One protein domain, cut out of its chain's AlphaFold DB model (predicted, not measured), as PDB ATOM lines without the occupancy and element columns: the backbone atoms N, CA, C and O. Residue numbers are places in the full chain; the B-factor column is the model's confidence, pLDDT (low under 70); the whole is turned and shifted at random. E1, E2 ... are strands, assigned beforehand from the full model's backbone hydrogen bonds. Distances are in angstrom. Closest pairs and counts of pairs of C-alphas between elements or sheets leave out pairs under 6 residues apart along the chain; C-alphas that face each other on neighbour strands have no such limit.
ATOM      1  N   LEU A 130     323.941 222.790 249.621       88.31
ATOM      2  CA  LEU A 130     323.078 223.711 250.358       88.31
ATOM      3  C   LEU A 130     321.818 224.002 249.534       88.31
ATOM      4  O   LEU A 130     321.913 224.399 248.368       88.31
ATOM      5  N   THR A 131     320.643 223.833 250.144       86.38
ATOM      6  CA  THR A 131     319.350 224.094 249.503       86.38
ATOM      7  C   THR A 131     318.669 225.346 250.044       86.38
ATOM      8  O   THR A 131     318.748 225.692 251.226       86.38
ATOM      9  N   SER A 132     317.930 226.008 249.157       83.06
ATOM     10  CA  SER A 132     316.839 226.893 249.545       83.06
ATOM     11  C   SER A 132     315.607 226.618 248.690       83.06
ATOM     12  O   SER A 132     315.698 226.355 247.487       83.06
ATOM     13  N   THR A 133     314.446 226.728 249.328       79.75
ATOM     14  CA  THR A 133     313.124 226.800 248.694       79.75
ATOM     15  C   THR A 133     312.447 228.156 248.940       79.75
ATOM     16  O   THR A 133     311.287 228.356 248.572       79.75
ATOM     17  N   VAL A 134     313.159 229.107 249.560       73.75
ATOM     18  CA  VAL A 134     312.633 230.400 250.019       73.75
ATOM     19  C   VAL A 134     313.466 231.587 249.531       73.75
ATOM     20  O   VAL A 134     314.653 231.489 249.215       73.75
ATOM     21  N   SER A 135     312.827 232.756 249.490       78.25
ATOM     22  CA  SER A 135     313.487 234.017 249.160       78.25
ATOM     23  C   SER A 135     314.356 234.498 250.326       78.25
ATOM     24  O   SER A 135     313.847 235.161 251.233       78.25
ATOM     25  N   LYS A 136     315.645 234.143 250.312       82.06
ATOM     26  CA  LYS A 136     316.692 234.597 251.240       82.06
ATOM     27  C   LYS A 136     318.030 234.753 250.511       82.06
ATOM     28  O   LYS A 136     318.236 234.177 249.443       82.06
ATOM     29  N   SER A 137     318.924 235.543 251.101       86.38
ATOM     30  CA  SER A 137     320.300 235.749 250.639       86.38
ATOM     31  C   SER A 137     321.307 234.984 251.501       86.38
ATOM     32  O   SER A 137     321.144 234.919 252.718       86.38
ATOM     33  N   LEU A 138     322.369 234.476 250.886       89.75
ATOM     34  CA  LEU A 138     323.444 233.717 251.521       89.75
ATOM     35  C   LEU A 138     324.779 234.455 251.336       89.75
ATOM     36  O   LEU A 138     325.057 234.978 250.255       89.75
ATOM     37  N   GLN A 139     325.608 234.510 252.376       91.88
ATOM     38  CA  GLN A 139     326.958 235.069 252.285       91.88
ATOM     39  C   GLN A 139     328.024 234.010 252.588       91.88
ATOM     40  O   GLN A 139     327.898 233.283 253.571       91.88
ATOM     41  N   PHE A 140     329.072 233.959 251.764       92.69
ATOM     42  CA  PHE A 140     330.243 233.097 251.920       92.69
ATOM     43  C   PHE A 140     331.510 233.941 252.072       92.69
ATOM     44  O   PHE A 140     332.011 234.502 251.100       92.69
ATOM     45  N   ASP A 141     332.043 234.011 253.290       91.56
ATOM     46  CA  ASP A 141     333.277 234.743 253.582       91.56
ATOM     47  C   ASP A 141     334.398 233.773 253.983       91.56
ATOM     48  O   ASP A 141     334.552 233.419 255.154       91.56
ATOM     49  N   GLY A 142     335.197 233.355 253.003       87.50
ATOM     50  CA  GLY A 142     336.571 232.929 253.250       87.50
ATOM     51  C   GLY A 142     337.497 234.140 253.418       87.50
ATOM     52  O   GLY A 142     337.062 235.262 253.696       87.50
ATOM     53  N   VAL A 143     338.800 233.931 253.223       83.75
ATOM     54  CA  VAL A 143     339.828 234.979 253.415       83.75
ATOM     55  C   VAL A 143     340.607 235.328 252.147       83.75
ATOM     56  O   VAL A 143     341.088 236.455 252.035       83.75
ATOM     57  N   SER A 144     340.728 234.410 251.185       85.75
ATOM     58  CA  SER A 144     341.303 234.676 249.856       85.75
ATOM     59  C   SER A 144     340.951 233.559 248.864       85.75
ATOM     60  O   SER A 144     340.340 232.562 249.235       85.75
ATOM     61  N   SER A 145     341.391 233.688 247.608       80.62
ATOM     62  CA  SER A 145     341.344 232.607 246.611       80.62
ATOM     63  C   SER A 145     342.164 231.370 247.006       80.62
ATOM     64  O   SER A 145     341.791 230.253 246.666       80.62
ATOM     65  N   ASP A 146     343.272 231.565 247.732       82.44
ATOM     66  CA  ASP A 146     344.147 230.486 248.220       82.44
ATOM     67  C   ASP A 146     343.621 229.850 249.518       82.44
ATOM     68  O   ASP A 146     344.092 228.795 249.945       82.44
ATOM     69  N   VAL A 147     342.672 230.524 250.173       87.94
ATOM     70  CA  VAL A 147     342.079 230.131 251.451       87.94
ATOM     71  C   VAL A 147     340.545 230.259 251.361       87.94
ATOM     72  O   VAL A 147     339.957 231.126 252.022       87.94
ATOM     73  N   PRO A 148     339.895 229.450 250.493       92.50
ATOM     74  CA  PRO A 148     338.491 229.619 250.158       92.50
ATOM     75  C   PRO A 148     337.544 228.868 251.098       92.50
ATOM     76  O   PRO A 148     337.907 227.863 251.716       92.50
ATOM     77  N   LEU A 149     336.285 229.298 251.101       94.56
ATOM     78  CA  LEU A 149     335.151 228.459 251.484       94.56
ATOM     79  C   LEU A 149     334.536 227.826 250.222       94.56
ATOM     80  O   LEU A 149     334.007 228.543 249.370       94.56
ATOM     81  N   THR A 150     334.622 226.500 250.098       94.00
ATOM     82  CA  THR A 150     334.166 225.732 248.923       94.00
ATOM     83  C   THR A 150     332.893 224.945 249.234       94.00
ATOM     84  O   THR A 150     332.851 224.229 250.236       94.00
ATOM     85  N   THR A 151     331.855 225.046 248.395       92.69
ATOM     86  CA  THR A 151     330.584 224.316 248.581       92.69
ATOM     87  C   THR A 151     329.738 224.244 247.299       92.69
ATOM     88  O   THR A 151     329.961 225.008 246.363       92.69
ATOM     89  N   ASP A 152     328.729 223.372 247.274       92.12
ATOM     90  CA  ASP A 152     327.760 223.261 246.178       92.12
ATOM     91  C   ASP A 152     326.391 223.858 246.572       92.12
ATOM     92  O   ASP A 152     325.922 223.684 247.702       92.12
ATOM     93  N   LEU A 153     325.717 224.527 245.629       91.31
ATOM     94  CA  LEU A 153     324.361 225.078 245.776       91.31
ATOM     95  C   LEU A 153     323.353 224.385 244.852       91.31
ATOM     96  O   LEU A 153     323.634 224.176 243.671       91.31
ATOM     97  N   SER A 154     322.141 224.139 245.361       90.19
ATOM     98  CA  SER A 154     321.019 223.606 244.570       90.19
ATOM     99  C   SER A 154     319.659 224.185 244.991       90.19
ATOM    100  O   SER A 154     319.507 224.744 246.078       90.19
ATOM    101  N   GLY A 155     318.644 224.066 244.130       88.88
ATOM    102  CA  GLY A 155     317.287 224.565 244.401       88.88
ATOM    103  C   GLY A 155     317.037 225.980 243.871       88.88
ATOM    104  O   GLY A 155     317.396 226.290 242.736       88.88
ATOM    105  N   THR A 156     316.370 226.837 244.651       89.00
ATOM    106  CA  THR A 156     316.003 228.193 244.206       89.00
ATOM    107  C   THR A 156     316.191 229.224 245.312       89.00
ATOM    108  O   THR A 156     315.483 229.217 246.319       89.00
ATOM    109  N   PHE A 157     317.091 230.179 245.083       90.19
ATOM    110  CA  PHE A 157     317.340 231.299 245.984       90.19
ATOM    111  C   PHE A 157     316.863 232.594 245.320       90.19
ATOM    112  O   PHE A 157     317.304 232.956 244.228       90.19
ATOM    113  N   ASN A 158     315.977 233.330 245.991       85.69
ATOM    114  CA  ASN A 158     315.558 234.658 245.543       85.69
ATOM    115  C   ASN A 158     316.019 235.703 246.561       85.69
ATOM    116  O   ASN A 158     315.684 235.610 247.740       85.69
ATOM    117  N   GLY A 159     316.762 236.713 246.121       77.69
ATOM    118  CA  GLY A 159     317.301 237.738 247.006       77.69
ATOM    119  C   GLY A 159     316.199 238.550 247.692       77.69
ATOM    120  O   GLY A 159     315.206 238.935 247.076       77.69
ATOM    121  N   THR A 160     316.410 238.872 248.968       74.81
ATOM    122  CA  THR A 160     315.617 239.865 249.724       74.81
ATOM    123  C   THR A 160     316.411 241.131 250.055       74.81
ATOM    124  O   THR A 160     315.888 242.035 250.701       74.81
ATOM    125  N   GLY A 161     317.668 241.205 249.606       71.31
ATOM    126  CA  GLY A 161     318.572 242.343 249.760       71.31
ATOM    127  C   GLY A 161     319.396 242.586 248.490       71.31
ATOM    128  O   GLY A 161     319.026 242.150 247.403       71.31
ATOM    129  N   SER A 162     320.527 243.281 248.614       79.25
ATOM    130  CA  SER A 162     321.332 243.733 247.468       79.25
ATOM    131  C   SER A 162     321.957 242.620 246.612       79.25
ATOM    132  O   SER A 162     322.412 242.906 245.504       79.25
ATOM    133  N   SER A 163     322.000 241.370 247.080       87.00
ATOM    134  CA  SER A 163     322.453 240.199 246.309       87.00
ATOM    135  C   SER A 163     321.757 238.914 246.780       87.00
ATOM    136  O   SER A 163     321.189 238.896 247.874       87.00
ATOM    137  N   VAL A 164     321.791 237.849 245.971       90.19
ATOM    138  CA  VAL A 164     321.337 236.502 246.372       90.19
ATOM    139  C   VAL A 164     322.461 235.747 247.061       90.19
ATOM    140  O   VAL A 164     322.297 235.311 248.195       90.19
ATOM    141  N   VAL A 165     323.608 235.638 246.390       92.44
ATOM    142  CA  VAL A 165     324.847 235.095 246.955       92.44
ATOM    143  C   VAL A 165     325.890 236.206 246.946       92.44
ATOM    144  O   VAL A 165     325.948 236.989 245.999       92.44
ATOM    145  N   SER A 166     326.664 236.324 248.019       92.38
ATOM    146  CA  SER A 166     327.667 237.382 248.182       92.38
ATOM    147  C   SER A 166     328.856 236.921 249.024       92.38
ATOM    148  O   SER A 166     328.763 235.890 249.686       92.38
ATOM    149  N   GLY A 167     329.941 237.695 249.047       91.31
ATOM    150  CA  GLY A 167     331.015 237.538 250.031       91.31
ATOM    151  C   GLY A 167     332.416 237.746 249.464       91.31
ATOM    152  O   GLY A 167     332.611 238.538 248.539       91.31
ATOM    153  N   MET A 168     333.396 237.046 250.029       93.06
ATOM    154  CA  MET A 168     334.804 237.134 249.635       93.06
ATOM    155  C   MET A 168     335.497 235.776 249.774       93.06
ATOM    156  O   MET A 168     335.285 235.091 250.768       93.06
ATOM    157  N   GLY A 169     336.359 235.397 248.824       92.38
ATOM    158  CA  GLY A 169     337.166 234.175 248.960       92.38
ATOM    159  C   GLY A 169     336.317 232.901 249.023       92.38
ATOM    160  O   GLY A 169     336.426 232.131 249.975       92.38
ATOM    161  N   PHE A 170     335.438 232.691 248.043       94.50
ATOM    162  CA  PHE A 170     334.570 231.512 247.977       94.50
ATOM    163  C   PHE A 170     334.658 230.795 246.626       94.50
ATOM    164  O   PHE A 170     335.007 231.393 245.606       94.50
ATOM    165  N   VAL A 171     334.345 229.500 246.624       94.56
ATOM    166  CA  VAL A 171     334.298 228.652 245.425       94.56
ATOM    167  C   VAL A 171     332.970 227.904 245.423       94.56
ATOM    168  O   VAL A 171     332.679 227.172 246.366       94.56
ATOM    169  N   VAL A 172     332.153 228.094 244.386       93.94
ATOM    170  CA  VAL A 172     330.811 227.493 244.323       93.94
ATOM    171  C   VAL A 172     330.538 226.800 242.991       93.94
ATOM    172  O   VAL A 172     330.673 227.410 241.927       93.94
ATOM    173  N   THR A 173     330.065 225.554 243.052       93.06
ATOM    174  CA  THR A 173     329.309 224.918 241.958       93.06
ATOM    175  C   THR A 173     327.821 225.154 242.196       93.06
ATOM    176  O   THR A 173     327.347 225.006 243.319       93.06
ATOM    177  N   SER A 174     327.054 225.514 241.166       91.38
ATOM    178  CA  SER A 174     325.623 225.792 241.327       91.38
ATOM    179  C   SER A 174     324.801 225.262 240.160       91.38
ATOM    180  O   SER A 174     324.919 225.764 239.040       91.38
ATOM    181  N   ASP A 175     323.911 224.303 240.418       91.38
ATOM    182  CA  ASP A 175     322.750 224.038 239.552       91.38
ATOM    183  C   ASP A 175     321.508 224.851 239.973       91.38
ATOM    184  O   ASP A 175     320.520 224.892 239.240       91.38
ATOM    185  N   ALA A 176     321.587 225.560 241.108       91.50
ATOM    186  CA  ALA A 176     320.518 226.402 241.629       91.50
ATOM    187  C   ALA A 176     320.132 227.567 240.702       91.50
ATOM    188  O   ALA A 176     320.983 228.200 240.070       91.50
ATOM    189  N   ASP A 177     318.846 227.921 240.733       92.94
ATOM    190  CA  ASP A 177     318.332 229.173 240.181       92.94
ATOM    191  C   ASP A 177     318.461 230.302 241.225       92.94
ATOM    192  O   ASP A 177     317.866 230.246 242.305       92.94
ATOM    193  N   LEU A 178     319.231 231.342 240.901       94.00
ATOM    194  CA  LEU A 178     319.555 232.487 241.755       94.00
ATOM    195  C   LEU A 178     319.000 233.779 241.141       94.00
ATOM    196  O   LEU A 178     319.519 234.251 240.132       94.00
ATOM    197  N   THR A 179     317.969 234.386 241.740       93.38
ATOM    198  CA  THR A 179     317.352 235.629 241.225       93.38
ATOM    199  C   THR A 179     317.458 236.789 242.212       93.38
ATOM    200  O   THR A 179     316.916 236.725 243.314       93.38
ATOM    201  N   GLY A 180     318.137 237.871 241.821       93.06
ATOM    202  CA  GLY A 180     318.328 239.082 242.623       93.06
ATOM    203  C   GLY A 180     317.020 239.738 243.076       93.06
ATOM    204  O   GLY A 180     315.972 239.598 242.439       93.06
ATOM    205  N   ALA A 181     317.068 240.474 244.189       92.25
ATOM    206  CA  ALA A 181     315.873 241.074 244.778       92.25
ATOM    207  C   ALA A 181     315.176 242.048 243.818       92.25
ATOM    208  O   ALA A 181     315.822 242.885 243.190       92.25
ATOM    209  N   SER A 182     313.845 241.994 243.751       92.69
ATOM    210  CA  SER A 182     313.072 243.028 243.056       92.69
ATOM    211  C   SER A 182     313.179 244.357 243.802       92.69
ATOM    212  O   SER A 182     312.973 244.410 245.016       92.69
ATOM    213  N   GLY A 183     313.467 245.435 243.078       92.19
ATOM    214  CA  GLY A 183     313.504 246.783 243.626       92.19
ATOM    215  C   GLY A 183     312.139 247.219 244.162       92.19
ATOM    216  O   GLY A 183     311.092 246.914 243.587       92.19
ATOM    217  N   ALA A 184     312.136 247.943 245.281       92.31
ATOM    218  CA  ALA A 184     310.901 248.415 245.903       92.31
ATOM    219  C   ALA A 184     310.205 249.489 245.048       92.31
ATOM    220  O   ALA A 184     310.857 250.381 244.504       92.31
ATOM    221  N   SER A 185     308.873 249.440 244.968       92.75
ATOM    222  CA  SER A 185     308.082 250.471 244.287       92.75
ATOM    223  C   SER A 185     308.214 251.835 244.967       92.75
ATOM    224  O   SER A 185     308.161 251.941 246.195       92.75
ATOM    225  N   SER A 201     316.380 250.235 242.612       94.12
ATOM    226  CA  SER A 201     317.045 249.279 241.719       94.12
ATOM    227  C   SER A 201     316.845 247.833 242.182       94.12
ATOM    228  O   SER A 201     316.683 247.573 243.376       94.12
ATOM    229  N   GLY A 202     316.886 246.892 241.240       95.31
ATOM    230  CA  GLY A 202     316.989 245.468 241.547       95.31
ATOM    231  C   GLY A 202     318.350 245.105 242.156       95.31
ATOM    232  O   GLY A 202     319.366 245.733 241.854       95.31
ATOM    233  N   GLY A 203     318.370 244.088 243.016       94.94
ATOM    234  CA  GLY A 203     319.594 243.501 243.564       94.94
ATOM    235  C   GLY A 203     320.338 242.646 242.536       94.94
ATOM    236  O   GLY A 203     319.754 242.185 241.556       94.94
ATOM    237  N   VAL A 204     321.627 242.416 242.766       96.38
ATOM    238  CA  VAL A 204     322.468 241.542 241.929       96.38
ATOM    239  C   VAL A 204     322.067 240.069 242.131       96.38
ATOM    240  O   VAL A 204     321.519 239.717 243.177       96.38
ATOM    241  N   GLY A 205     322.330 239.193 241.158       95.44
ATOM    242  CA  GLY A 205     322.281 237.740 241.366       95.44
ATOM    243  C   GLY A 205     323.387 237.278 242.327       95.44
ATOM    244  O   GLY A 205     323.147 237.085 243.520       95.44
ATOM    245  N   VAL A 206     324.617 237.156 241.822       96.00
ATOM    246  CA  VAL A 206     325.820 236.804 242.607       96.00
ATOM    247  C   VAL A 206     326.789 237.986 242.670       96.00
ATOM    248  O   VAL A 206     327.063 238.613 241.647       96.00
ATOM    249  N   SER A 207     327.341 238.295 243.842       94.94
ATOM    250  CA  SER A 207     328.347 239.353 244.003       94.94
ATOM    251  C   SER A 207     329.527 238.952 244.887       94.94
ATOM    252  O   SER A 207     329.520 237.891 245.506       94.94
ATOM    253  N   GLY A 208     330.559 239.797 244.941       94.00
ATOM    254  CA  GLY A 208     331.692 239.620 245.852       94.00
ATOM    255  C   GLY A 208     333.051 239.934 245.237       94.00
ATOM    256  O   GLY A 208     333.141 240.476 244.135       94.00
ATOM    257  N   SER A 209     334.104 239.548 245.952       94.94
ATOM    258  CA  SER A 209     335.500 239.726 245.535       94.94
ATOM    259  C   SER A 209     336.279 238.415 245.671       94.94
ATOM    260  O   SER A 209     336.047 237.659 246.616       94.94
ATOM    261  N   LEU A 210     337.248 238.159 244.787       94.19
ATOM    262  CA  LEU A 210     338.161 237.003 244.873       94.19
ATOM    263  C   LEU A 210     337.424 235.646 244.927       94.19
ATOM    264  O   LEU A 210     337.728 234.816 245.786       94.19
ATOM    265  N   PHE A 211     336.434 235.426 244.055       94.81
ATOM    266  CA  PHE A 211     335.630 234.196 244.056       94.81
ATOM    267  C   PHE A 211     335.661 233.429 242.731       94.81
ATOM    268  O   PHE A 211     335.821 234.008 241.652       94.81
ATOM    269  N   SER A 212     335.453 232.116 242.822       95.75
ATOM    270  CA  SER A 212     335.286 231.228 241.670       95.75
ATOM    271  C   SER A 212     333.876 230.650 241.628       95.75
ATOM    272  O   SER A 212     333.310 230.286 242.659       95.75
ATOM    273  N   TRP A 213     333.301 230.540 240.434       95.69
ATOM    274  CA  TRP A 213     331.928 230.082 240.245       95.69
ATOM    275  C   TRP A 213     331.796 229.170 239.029       95.69
ATOM    276  O   TRP A 213     332.252 229.522 237.944       95.69
ATOM    277  N   SER A 214     331.110 228.040 239.185       96.69
ATOM    278  CA  SER A 214     330.706 227.163 238.085       96.69
ATOM    279  C   SER A 214     329.183 227.138 237.978       96.69
ATOM    280  O   SER A 214     328.496 226.544 238.810       96.69
ATOM    281  N   ASN A 215     328.644 227.829 236.968       97.06
ATOM    282  CA  ASN A 215     327.206 227.927 236.747       97.06
ATOM    283  C   ASN A 215     326.681 226.818 235.824       97.06
ATOM    284  O   ASN A 215     327.014 226.754 234.634       97.06
ATOM    285  N   SER A 216     325.765 226.027 236.371       95.50
ATOM    286  CA  SER A 216     324.903 225.060 235.685       95.50
ATOM    287  C   SER A 216     323.405 225.294 235.951       95.50
ATOM    288  O   SER A 216     322.592 224.453 235.573       95.50
ATOM    289  N   GLY A 217     323.031 226.436 236.542       94.56
ATOM    290  CA  GLY A 217     321.647 226.885 236.748       94.56
ATOM    291  C   GLY A 217     321.339 228.222 236.055       94.56
ATOM    292  O   GLY A 217     321.993 228.609 235.074       94.56
ATOM    293  N   THR A 218     320.337 228.949 236.555       95.88
ATOM    294  CA  THR A 218     320.025 230.323 236.123       95.88
ATOM    295  C   THR A 218     320.527 231.337 237.142       95.88
ATOM    296  O   THR A 218     320.017 231.385 238.253       95.88
ATOM    297  N   VAL A 219     321.436 232.234 236.759       97.44
ATOM    298  CA  VAL A 219     321.740 233.438 237.550       97.44
ATOM    299  C   VAL A 219     321.057 234.642 236.908       97.44
ATOM    300  O   VAL A 219     321.268 234.931 235.732       97.44
ATOM    301  N   ALA A 220     320.239 235.366 237.666       96.88
ATOM    302  CA  ALA A 220     319.494 236.524 237.192       96.88
ATOM    303  C   ALA A 220     319.620 237.709 238.154       96.88
ATOM    304  O   ALA A 220     319.450 237.570 239.364       96.88
ATOM    305  N   GLY A 221     319.852 238.899 237.609       97.44
ATOM    306  CA  GLY A 221     319.695 240.148 238.341       97.44
ATOM    307  C   GLY A 221     318.221 240.479 238.581       97.44
ATOM    308  O   GLY A 221     317.347 240.153 237.774       97.44
ATOM    309  N   GLY A 222     317.937 241.139 239.700       95.88
ATOM    310  CA  GLY A 222     316.587 241.521 240.096       95.88
ATOM    311  C   GLY A 222     315.986 242.606 239.207       95.88
ATOM    312  O   GLY A 222     316.698 243.427 238.623       95.88
ATOM    313  N   ILE A 223     314.655 242.632 239.114       95.94
ATOM    314  CA  ILE A 223     313.943 243.673 238.360       95.94
ATOM    315  C   ILE A 223     313.930 245.011 239.108       95.94
ATOM    316  O   ILE A 223     313.869 245.044 240.335       95.94
ATOM    317  N   GLY A 224     313.947 246.117 238.371       96.12
ATOM    318  CA  GLY A 224     313.784 247.458 238.921       96.12
ATOM    319  C   GLY A 224     312.360 247.721 239.410       96.12
ATOM    320  O   GLY A 224     311.384 247.333 238.766       96.12
ATOM    321  N   GLY A 225     312.239 248.400 240.548       95.31
ATOM    322  CA  GLY A 225     310.958 248.785 241.134       95.31
ATOM    323  C   GLY A 225     310.264 249.881 240.331       95.31
ATOM    324  O   GLY A 225     310.908 250.810 239.839       95.31
ATOM    325  N   VAL A 226     308.938 249.803 240.208       94.69
ATOM    326  CA  VAL A 226     308.156 250.825 239.493       94.69
ATOM    327  C   VAL A 226     308.224 252.178 240.196       94.69
ATOM    328  O   VAL A 226     308.171 252.255 241.424       94.69
ATOM    329  N   GLY A 227     308.316 253.252 239.412       92.94
ATOM    330  CA  GLY A 227     308.229 254.616 239.923       92.94
ATOM    331  C   GLY A 227     306.871 254.898 240.571       92.94
ATOM    332  O   GLY A 227     305.838 254.369 240.154       92.94
ATOM    333  N   GLY A 243     313.123 252.288 238.706       95.50
ATOM    334  CA  GLY A 243     314.379 251.682 239.141       95.50
ATOM    335  C   GLY A 243     315.077 250.905 238.018       95.50
ATOM    336  O   GLY A 243     314.427 250.361 237.119       95.50
ATOM    337  N   THR A 244     316.408 250.816 238.081       96.19
ATOM    338  CA  THR A 244     317.204 249.979 237.166       96.19
ATOM    339  C   THR A 244     317.069 248.497 237.517       96.19
ATOM    340  O   THR A 244     316.799 248.150 238.666       96.19
ATOM    341  N   GLY A 245     317.326 247.603 236.561       96.69
ATOM    342  CA  GLY A 245     317.635 246.213 236.903       96.69
ATOM    343  C   GLY A 245     318.942 246.120 237.703       96.69
ATOM    344  O   GLY A 245     319.768 247.037 237.639       96.69
ATOM    345  N   GLY A 246     319.121 245.029 238.443       96.81
ATOM    346  CA  GLY A 246     320.423 244.622 238.983       96.81
ATOM    347  C   GLY A 246     321.197 243.762 237.981       96.81
ATOM    348  O   GLY A 246     320.592 243.168 237.087       96.81
ATOM    349  N   ASP A 247     322.519 243.675 238.109       98.12
ATOM    350  CA  ASP A 247     323.332 242.793 237.259       98.12
ATOM    351  C   ASP A 247     323.122 241.303 237.612       98.12
ATOM    352  O   ASP A 247     322.722 240.967 238.729       98.12
ATOM    353  N   GLY A 248     323.414 240.389 236.684       97.94
ATOM    354  CA  GLY A 248     323.408 238.945 236.969       97.94
ATOM    355  C   GLY A 248     324.536 238.542 237.923       97.94
ATOM    356  O   GLY A 248     324.283 238.011 239.002       97.94
ATOM    357  N   VAL A 249     325.779 238.853 237.552       98.25
ATOM    358  CA  VAL A 249     326.976 238.711 238.396       98.25
ATOM    359  C   VAL A 249     327.698 240.059 238.470       98.25
ATOM    360  O   VAL A 249     327.829 240.716 237.440       98.25
ATOM    361  N   SER A 250     328.164 240.492 239.647       97.62
ATOM    362  CA  SER A 250     328.844 241.795 239.806       97.62
ATOM    363  C   SER A 250     329.913 241.775 240.907       97.62
ATOM    364  O   SER A 250     329.595 241.472 242.055       97.62
ATOM    365  N   GLY A 251     331.174 242.095 240.597       96.88
ATOM    366  CA  GLY A 251     332.257 242.026 241.592       96.88
ATOM    367  C   GLY A 251     333.666 242.203 241.026       96.88
ATOM    368  O   GLY A 251     333.818 242.840 239.988       96.88
ATOM    369  N   ASP A 252     334.701 241.693 241.695       96.38
ATOM    370  CA  ASP A 252     336.105 241.814 241.259       96.38
ATOM    371  C   ASP A 252     336.945 240.549 241.506       96.38
ATOM    372  O   ASP A 252     336.676 239.765 242.417       96.38
ATOM    373  N   ASN A 253     337.987 240.363 240.689       96.44
ATOM    374  CA  ASN A 253     338.874 239.197 240.717       96.44
ATOM    375  C   ASN A 253     338.110 237.855 240.642       96.44
ATOM    376  O   ASN A 253     338.341 236.940 241.435       96.44
ATOM    377  N   ILE A 254     337.159 237.769 239.707       96.69
ATOM    378  CA  ILE A 254     336.220 236.650 239.555       96.69
ATOM    379  C   ILE A 254     336.725 235.636 238.520       96.69
ATOM    380  O   ILE A 254     337.112 236.010 237.414       96.69
ATOM    381  N   THR A 255     336.628 234.341 238.834       97.62
ATOM    382  CA  THR A 255     336.777 233.240 237.861       97.62
ATOM    383  C   THR A 255     335.434 232.544 237.652       97.62
ATOM    384  O   THR A 255     334.988 231.769 238.492       97.62
ATOM    385  N   LEU A 256     334.761 232.835 236.540       98.31
ATOM    386  CA  LEU A 256     333.391 232.398 236.268       98.31
ATOM    387  C   LEU A 256     333.337 231.440 235.074       98.31
ATOM    388  O   LEU A 256     333.575 231.841 233.941       98.31
ATOM    389  N   VAL A 257     332.951 230.191 235.316       98.56
ATOM    390  CA  VAL A 257     332.573 229.222 234.280       98.56
ATOM    391  C   VAL A 257     331.054 229.249 234.122       98.56
ATOM    392  O   VAL A 257     330.320 229.174 235.110       98.56
ATOM    393  N   ASN A 258     330.555 229.337 232.890       98.50
ATOM    394  CA  ASN A 258     329.126 229.313 232.596       98.50
ATOM    395  C   ASN A 258     328.766 228.280 231.522       98.50
ATOM    396  O   ASN A 258     329.155 228.402 230.360       98.50
ATOM    397  N   SER A 259     327.936 227.312 231.914       97.69
ATOM    398  CA  SER A 259     327.340 226.300 231.033       97.69
ATOM    399  C   SER A 259     325.834 226.493 230.817       97.69
ATOM    400  O   SER A 259     325.217 225.703 230.104       97.69
ATOM    401  N   LYS A 260     325.208 227.494 231.457       97.56
ATOM    402  CA  LYS A 260     323.759 227.769 231.401       97.56
ATOM    403  C   LYS A 260     323.486 229.281 231.393       97.56
ATOM    404  O   LYS A 260     324.180 230.018 230.691       97.56
ATOM    405  N   THR A 261     322.441 229.758 232.069       98.19
ATOM    406  CA  THR A 261     321.931 231.123 231.871       98.19
ATOM    407  C   THR A 261     322.507 232.096 232.888       98.19
ATOM    408  O   THR A 261     322.364 231.882 234.086       98.19
ATOM    409  N   ILE A 262     323.059 233.213 232.410       98.69
ATOM    410  CA  ILE A 262     323.329 234.401 233.226       98.69
ATOM    411  C   ILE A 262     322.626 235.605 232.588       98.69
ATOM    412  O   ILE A 262     322.750 235.848 231.384       98.69
ATOM    413  N   ALA A 263     321.843 236.343 233.373       98.50
ATOM    414  CA  ALA A 263     320.944 237.384 232.890       98.50
ATOM    415  C   ALA A 263     321.006 238.660 233.736       98.50
ATOM    416  O   ALA A 263     320.889 238.614 234.957       98.50
ATOM    417  N   GLY A 264     321.088 239.815 233.080       98.38
ATOM    418  CA  GLY A 264     320.836 241.097 233.731       98.38
ATOM    419  C   GLY A 264     319.347 241.275 234.010       98.38
ATOM    420  O   GLY A 264     318.501 240.873 233.201       98.38
ATOM    421  N   GLY A 265     319.017 241.896 235.137       97.25
ATOM    422  CA  GLY A 265     317.652 242.275 235.477       97.25
ATOM    423  C   GLY A 265     317.092 243.325 234.518       97.25
ATOM    424  O   GLY A 265     317.834 244.112 233.925       97.25
ATOM    425  N   LEU A 266     315.769 243.343 234.356       97.69
ATOM    426  CA  LEU A 266     315.078 244.410 233.627       97.69
ATOM    427  C   LEU A 266     314.843 245.609 234.546       97.69
ATOM    428  O   LEU A 266     314.472 245.438 235.704       97.69
ATOM    429  N   ALA A 267     315.009 246.820 234.029       96.94
ATOM    430  CA  ALA A 267     314.514 248.028 234.668       96.94
ATOM    431  C   ALA A 267     312.977 248.044 234.696       96.94
ATOM    432  O   ALA A 267     312.303 247.240 234.046       96.94
ATOM    433  N   ALA A 268     312.411 248.992 235.437       95.44
ATOM    434  CA  ALA A 268     310.966 249.118 235.608       95.44
ATOM    435  C   ALA A 268     310.181 249.477 234.327       95.44
ATOM    436  O   ALA A 268     308.951 249.457 234.339       95.44
ATOM    437  N   ASP A 269     310.870 249.798 233.226       93.69
ATOM    438  CA  ASP A 269     310.277 249.943 231.892       93.69
ATOM    439  C   ASP A 269     309.951 248.589 231.224       93.69
ATOM    440  O   ASP A 269     309.221 248.550 230.233       93.69
ATOM    441  N   GLY A 270     310.475 247.478 231.760       94.12
ATOM    442  CA  GLY A 270     310.342 246.129 231.207       94.12
ATOM    443  C   GLY A 270     311.163 245.875 229.937       94.12
ATOM    444  O   GLY A 270     310.960 244.847 229.290       94.12
ATOM    445  N   VAL A 271     312.068 246.788 229.560       94.81
ATOM    446  CA  VAL A 271     312.792 246.777 228.275       94.81
ATOM    447  C   VAL A 271     314.296 246.966 228.464       94.81
ATOM    448  O   VAL A 271     315.080 246.191 227.913       94.81
ATOM    449  N   THR A 272     314.715 247.968 229.237       96.38
ATOM    450  CA  THR A 272     316.130 248.236 229.507       96.38
ATOM    451  C   THR A 272     316.680 247.148 230.422       96.38
ATOM    452  O   THR A 272     316.101 246.861 231.468       96.38
ATOM    453  N   ARG A 273     317.806 246.530 230.052       97.56
ATOM    454  CA  ARG A 273     318.434 245.449 230.824       97.56
ATOM    455  C   ARG A 273     319.786 245.886 231.386       97.56
ATOM    456  O   ARG A 273     320.546 246.556 230.694       97.56
ATOM    457  N   ALA A 274     320.065 245.489 232.625       98.06
ATOM    458  CA  ALA A 274     321.383 245.587 233.251       98.06
ATOM    459  C   ALA A 274     322.391 244.592 232.631       98.06
ATOM    460  O   ALA A 274     322.059 243.850 231.698       98.06
ATOM    461  N   ASN A 275     323.624 244.549 233.143       98.56
ATOM    462  CA  ASN A 275     324.619 243.599 232.651       98.56
ATOM    463  C   ASN A 275     324.235 242.176 233.069       98.56
ATOM    464  O   ASN A 275     323.746 241.939 234.171       98.56
ATOM    465  N   ALA A 276     324.506 241.199 232.210       98.69
ATOM    466  CA  ALA A 276     324.568 239.815 232.658       98.69
ATOM    467  C   ALA A 276     325.744 239.636 233.629       98.69
ATOM    468  O   ALA A 276     325.582 239.003 234.668       98.69
ATOM    469  N   ILE A 277     326.903 240.224 233.316       98.81
ATOM    470  CA  ILE A 277     328.115 240.157 234.141       98.81
ATOM    471  C   ILE A 277     328.808 241.527 234.138       98.81
ATOM    472  O   ILE A 277     329.048 242.100 233.073       98.81
ATOM    473  N   LEU A 278     329.155 242.032 235.320       98.38
ATOM    474  CA  LEU A 278     329.959 243.234 235.524       98.38
ATOM    475  C   LEU A 278     331.196 242.896 236.369       98.38
ATOM    476  O   LEU A 278     331.116 242.774 237.592       98.38
ATOM    477  N   PHE A 279     332.360 242.788 235.732       98.44
ATOM    478  CA  PHE A 279     333.622 242.821 236.463       98.44
ATOM    479  C   PHE A 279     333.990 244.287 236.703       98.44
ATOM    480  O   PHE A 279     334.165 245.062 235.765       98.44
ATOM    481  N   THR A 280     334.047 244.687 237.969       97.38
ATOM    482  CA  THR A 280     334.184 246.079 238.419       97.38
ATOM    483  C   THR A 280     335.640 246.532 238.515       97.38
ATOM    484  O   THR A 280     335.911 247.725 238.366       97.38
ATOM    485  N   SER A 281     336.564 245.600 238.772       96.75
ATOM    486  CA  SER A 281     338.018 245.798 238.807       96.75
ATOM    487  C   SER A 281     338.756 244.447 238.837       96.75
ATOM    488  O   SER A 281     338.123 243.387 238.842       96.75
ATOM    489  N   GLY A 282     340.091 244.471 238.900       95.94
ATOM    490  CA  GLY A 282     340.913 243.289 239.187       95.94
ATOM    491  C   GLY A 282     341.380 242.520 237.951       95.94
ATOM    492  O   GLY A 282     341.635 243.113 236.903       95.94
ATOM    493  N   VAL A 283     341.541 241.205 238.119       96.56
ATOM    494  CA  VAL A 283     341.901 240.241 237.068       96.56
ATOM    495  C   VAL A 283     340.829 239.157 237.024       96.56
ATOM    496  O   VAL A 283     340.711 238.365 237.957       96.56
ATOM    497  N   ASN A 284     340.031 239.133 235.962       98.19
ATOM    498  CA  ASN A 284     338.817 238.329 235.871       98.19
ATOM    499  C   ASN A 284     338.863 237.370 234.677       98.19
ATOM    500  O   ASN A 284     339.518 237.623 233.661       98.19
ATOM    501  N   SER A 285     338.116 236.272 234.768       98.25
ATOM    502  CA  SER A 285     337.918 235.354 233.650       98.25
ATOM    503  C   SER A 285     336.469 234.892 233.527       98.25
ATOM    504  O   SER A 285     335.790 234.637 234.521       98.25
ATOM    505  N   LEU A 286     336.002 234.792 232.281       98.81
ATOM    506  CA  LEU A 286     334.712 234.211 231.918       98.81
ATOM    507  C   LEU A 286     334.946 233.053 230.948       98.81
ATOM    508  O   LEU A 286     335.264 233.301 229.788       98.81
ATOM    509  N   GLU A 287     334.757 231.812 231.395       98.81
ATOM    510  CA  GLU A 287     334.711 230.646 230.513       98.81
ATOM    511  C   GLU A 287     333.277 230.327 230.092       98.81
ATOM    512  O   GLU A 287     332.400 230.080 230.918       98.81
ATOM    513  N   LEU A 288     333.049 230.305 228.781       98.88
ATOM    514  CA  LEU A 288     331.819 229.830 228.165       98.88
ATOM    515  C   LEU A 288     331.983 228.348 227.808       98.88
ATOM    516  O   LEU A 288     332.968 227.959 227.178       98.88
ATOM    517  N   GLN A 289     331.005 227.528 228.189       98.56
ATOM    518  CA  GLN A 289     330.912 226.109 227.829       98.56
ATOM    519  C   GLN A 289     329.619 225.830 227.040       98.56
ATOM    520  O   GLN A 289     328.787 226.718 226.862       98.56
ATOM    521  N   GLU A 290     329.435 224.607 226.535       98.12
ATOM    522  CA  GLU A 290     328.201 224.230 225.828       98.12
ATOM    523  C   GLU A 290     326.949 224.497 226.694       98.12
ATOM    524  O   GLU A 290     326.953 224.320 227.915       98.12
ATOM    525  N   GLY A 291     325.885 224.986 226.053       96.94
ATOM    526  CA  GLY A 291     324.638 225.379 226.705       96.94
ATOM    527  C   GLY A 291     324.632 226.774 227.342       96.94
ATOM    528  O   GLY A 291     323.605 227.149 227.914       96.94
ATOM    529  N   TYR A 292     325.723 227.549 227.250       98.31
ATOM    530  CA  TYR A 292     325.771 228.919 227.770       98.31
ATOM    531  C   TYR A 292     324.699 229.832 227.143       98.31
ATOM    532  O   TYR A 292     324.430 229.797 225.942       98.31
ATOM    533  N   VAL A 293     324.124 230.711 227.963       98.38
ATOM    534  CA  VAL A 293     323.223 231.792 227.550       98.38
ATOM    535  C   VAL A 293     323.576 233.048 228.345       98.38
ATOM    536  O   VAL A 293     323.565 233.031 229.575       98.38
ATOM    537  N   ILE A 294     323.858 234.149 227.650       98.62
ATOM    538  CA  ILE A 294     324.142 235.460 228.250       98.62
ATOM    539  C   ILE A 294     323.053 236.442 227.810       98.62
ATOM    540  O   ILE A 294     322.978 236.832 226.646       98.62
ATOM    541  N   ASN A 295     322.197 236.840 228.752       98.12
ATOM    542  CA  ASN A 295     321.064 237.738 228.530       98.12
ATOM    543  C   ASN A 295     321.373 239.132 229.093       98.12
ATOM    544  O   ASN A 295     321.004 239.456 230.220       98.12
ATOM    545  N   GLY A 296     322.066 239.954 228.308       98.06
ATOM    546  CA  GLY A 296     322.588 241.263 228.714       98.06
ATOM    547  C   GLY A 296     324.026 241.451 228.233       98.06
ATOM    548  O   GLY A 296     324.545 240.620 227.487       98.06
ATOM    549  N   THR A 297     324.668 242.538 228.650       98.38
ATOM    550  CA  THR A 297     326.092 242.812 228.398       98.38
ATOM    551  C   THR A 297     327.007 242.084 229.381       98.38
ATOM    552  O   THR A 297     326.616 241.760 230.502       98.38
ATOM    553  N   VAL A 298     328.246 241.857 228.957       98.75
ATOM    554  CA  VAL A 298     329.388 241.506 229.798       98.75
ATOM    555  C   VAL A 298     330.388 242.650 229.687       98.75
ATOM    556  O   VAL A 298     330.928 242.906 228.603       98.75
ATOM    557  N   PHE A 299     330.612 243.352 230.795       98.19
ATOM    558  CA  PHE A 299     331.594 244.430 230.875       98.19
ATOM    559  C   PHE A 299     332.711 244.050 231.845       98.19
ATOM    560  O   PHE A 299     332.454 243.719 233.003       98.19
ATOM    561  N   ALA A 300     333.938 244.094 231.341       97.75
ATOM    562  CA  ALA A 300     335.163 243.822 232.063       97.75
ATOM    563  C   ALA A 300     335.920 245.143 232.284       97.75
ATOM    564  O   ALA A 300     336.361 245.781 231.331       97.75
ATOM    565  N   ASN A 301     335.991 245.615 233.530       93.50
ATOM    566  CA  ASN A 301     336.632 246.884 233.888       93.50
ATOM    567  C   ASN A 301     338.017 246.657 234.519       93.50
ATOM    568  O   ASN A 301     338.255 247.043 235.666       93.50
ATOM    569  N   GLY A 302     338.918 246.006 233.786       91.62
ATOM    570  CA  GLY A 302     340.268 245.673 234.236       91.62
ATOM    571  C   GLY A 302     341.365 246.137 233.277       91.62
ATOM    572  O   GLY A 302     341.238 247.153 232.594       91.62
ATOM    573  N   THR A 303     342.485 245.411 233.305       92.94
ATOM    574  CA  THR A 303     343.602 245.528 232.343       92.94
ATOM    575  C   THR A 303     344.267 244.171 232.060       92.94
ATOM    576  O   THR A 303     345.432 244.114 231.656       92.94
ATOM    577  N   SER A 304     343.614 243.063 232.415       95.94
ATOM    578  CA  SER A 304     344.118 241.684 232.278       95.94
ATOM    579  C   SER A 304     342.969 240.661 232.258       95.94
ATOM    580  O   SER A 304     343.136 239.525 232.699       95.94
ATOM    581  N   ASP A 305     341.793 241.064 231.779       98.19
ATOM    582  CA  ASP A 305     340.591 240.237 231.807       98.19
ATOM    583  C   ASP A 305     340.551 239.277 230.606       98.19
ATOM    584  O   ASP A 305     340.912 239.633 229.478       98.19
TER     585      ASP A 305
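AT A GLANCE: This is residues 130 to 185, 201 to 227 and 243 to 305 of the 581 residues of the protein "Autotransporter-associated beta strand repeat-containing protein" of Stappia sp. ES.058 (UniProt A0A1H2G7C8). The chain is wound in stacked turns, a solenoid of parallel strands: E4 E5 E6, E7 E8 E9, E10 E11 E12 and E13 E14 E15 make successive turns, with E1, E2 and E3 at one end and E16 at the other. One wall is the sheet E2 E4 E7 E10 E13 E16, all parallel; the second, branched sheet is a bent wall formed by E5 E8 E11 E14 and E6 E9 E12 E15, with E3 spanning both stacks and E1 beside it. The two walls make a sandwich, two sheets face to face, at 9.9 A centre to centre. The printed part has 146 residues and is all strand, E1 to E16 in order, with no named helix and under half of its residues in named elements. It is compact, with a radius of gyration of the C-alphas of 13.9 A and spans of 44 by 36 by 29 A.

HOW THE PARTS SIT: E1, residues 130 to 132, is parallel to E3, residues 149 to 158, with N 130 and O 152 2.9 A apart. E3 bends by 96 degrees at residue 155; E1 is on one side of it, and E5, residues 170 to 174, and E6, residues 177 to 179, are on the other. N 153 and O 173, and N 157 and O 177, are both 2.9 A apart. Parallel neighbours continue from E5 through E8, residues 212 to 215, and E11, residues 255 to 258, to E14, residues 285 to 288; N 172 and O 212 are 3.0 A apart. From E6 they continue through E9, residues 218 to 220, and E12, residues 261 to 263, to E15, residues 293 to 295; N 178 and O 218 are 2.8 A apart. This sheet is twisted. The other sheet runs E2, residues 138 to 141, E4, 163 to 168, E7, 204 to 209, E10, 249 to 252, E13, 277 to 281, and E16, 298 to 300; N 207 and O 165 are 2.9 A apart. Across the sandwich, the closest C-alphas of E7 and E9 are those of Gly 205 and Ala 220, 5.2 A apart.

IN THESE COORDINATES: E1 begins at C-alpha 130, (323.078, 223.711, 250.358). E3 is the longest strand by residues, 21.4 A; E7 is 13.6 A and E4 13.2 A. E16 ends at C-alpha 300, (335.163, 243.822, 232.063).

THE WHOLE: The farthest C-alphas, of Asp 146 and Gly 227, are 44.1 A apart. Residues 186 to 200 and 228 to 242 are not printed, with gaps of 9.4 A and 6.9 A between C-alphas. The link E12 to E13 is long. Mean pLDDT of the printed part is 93.6; no printed residue is under 70.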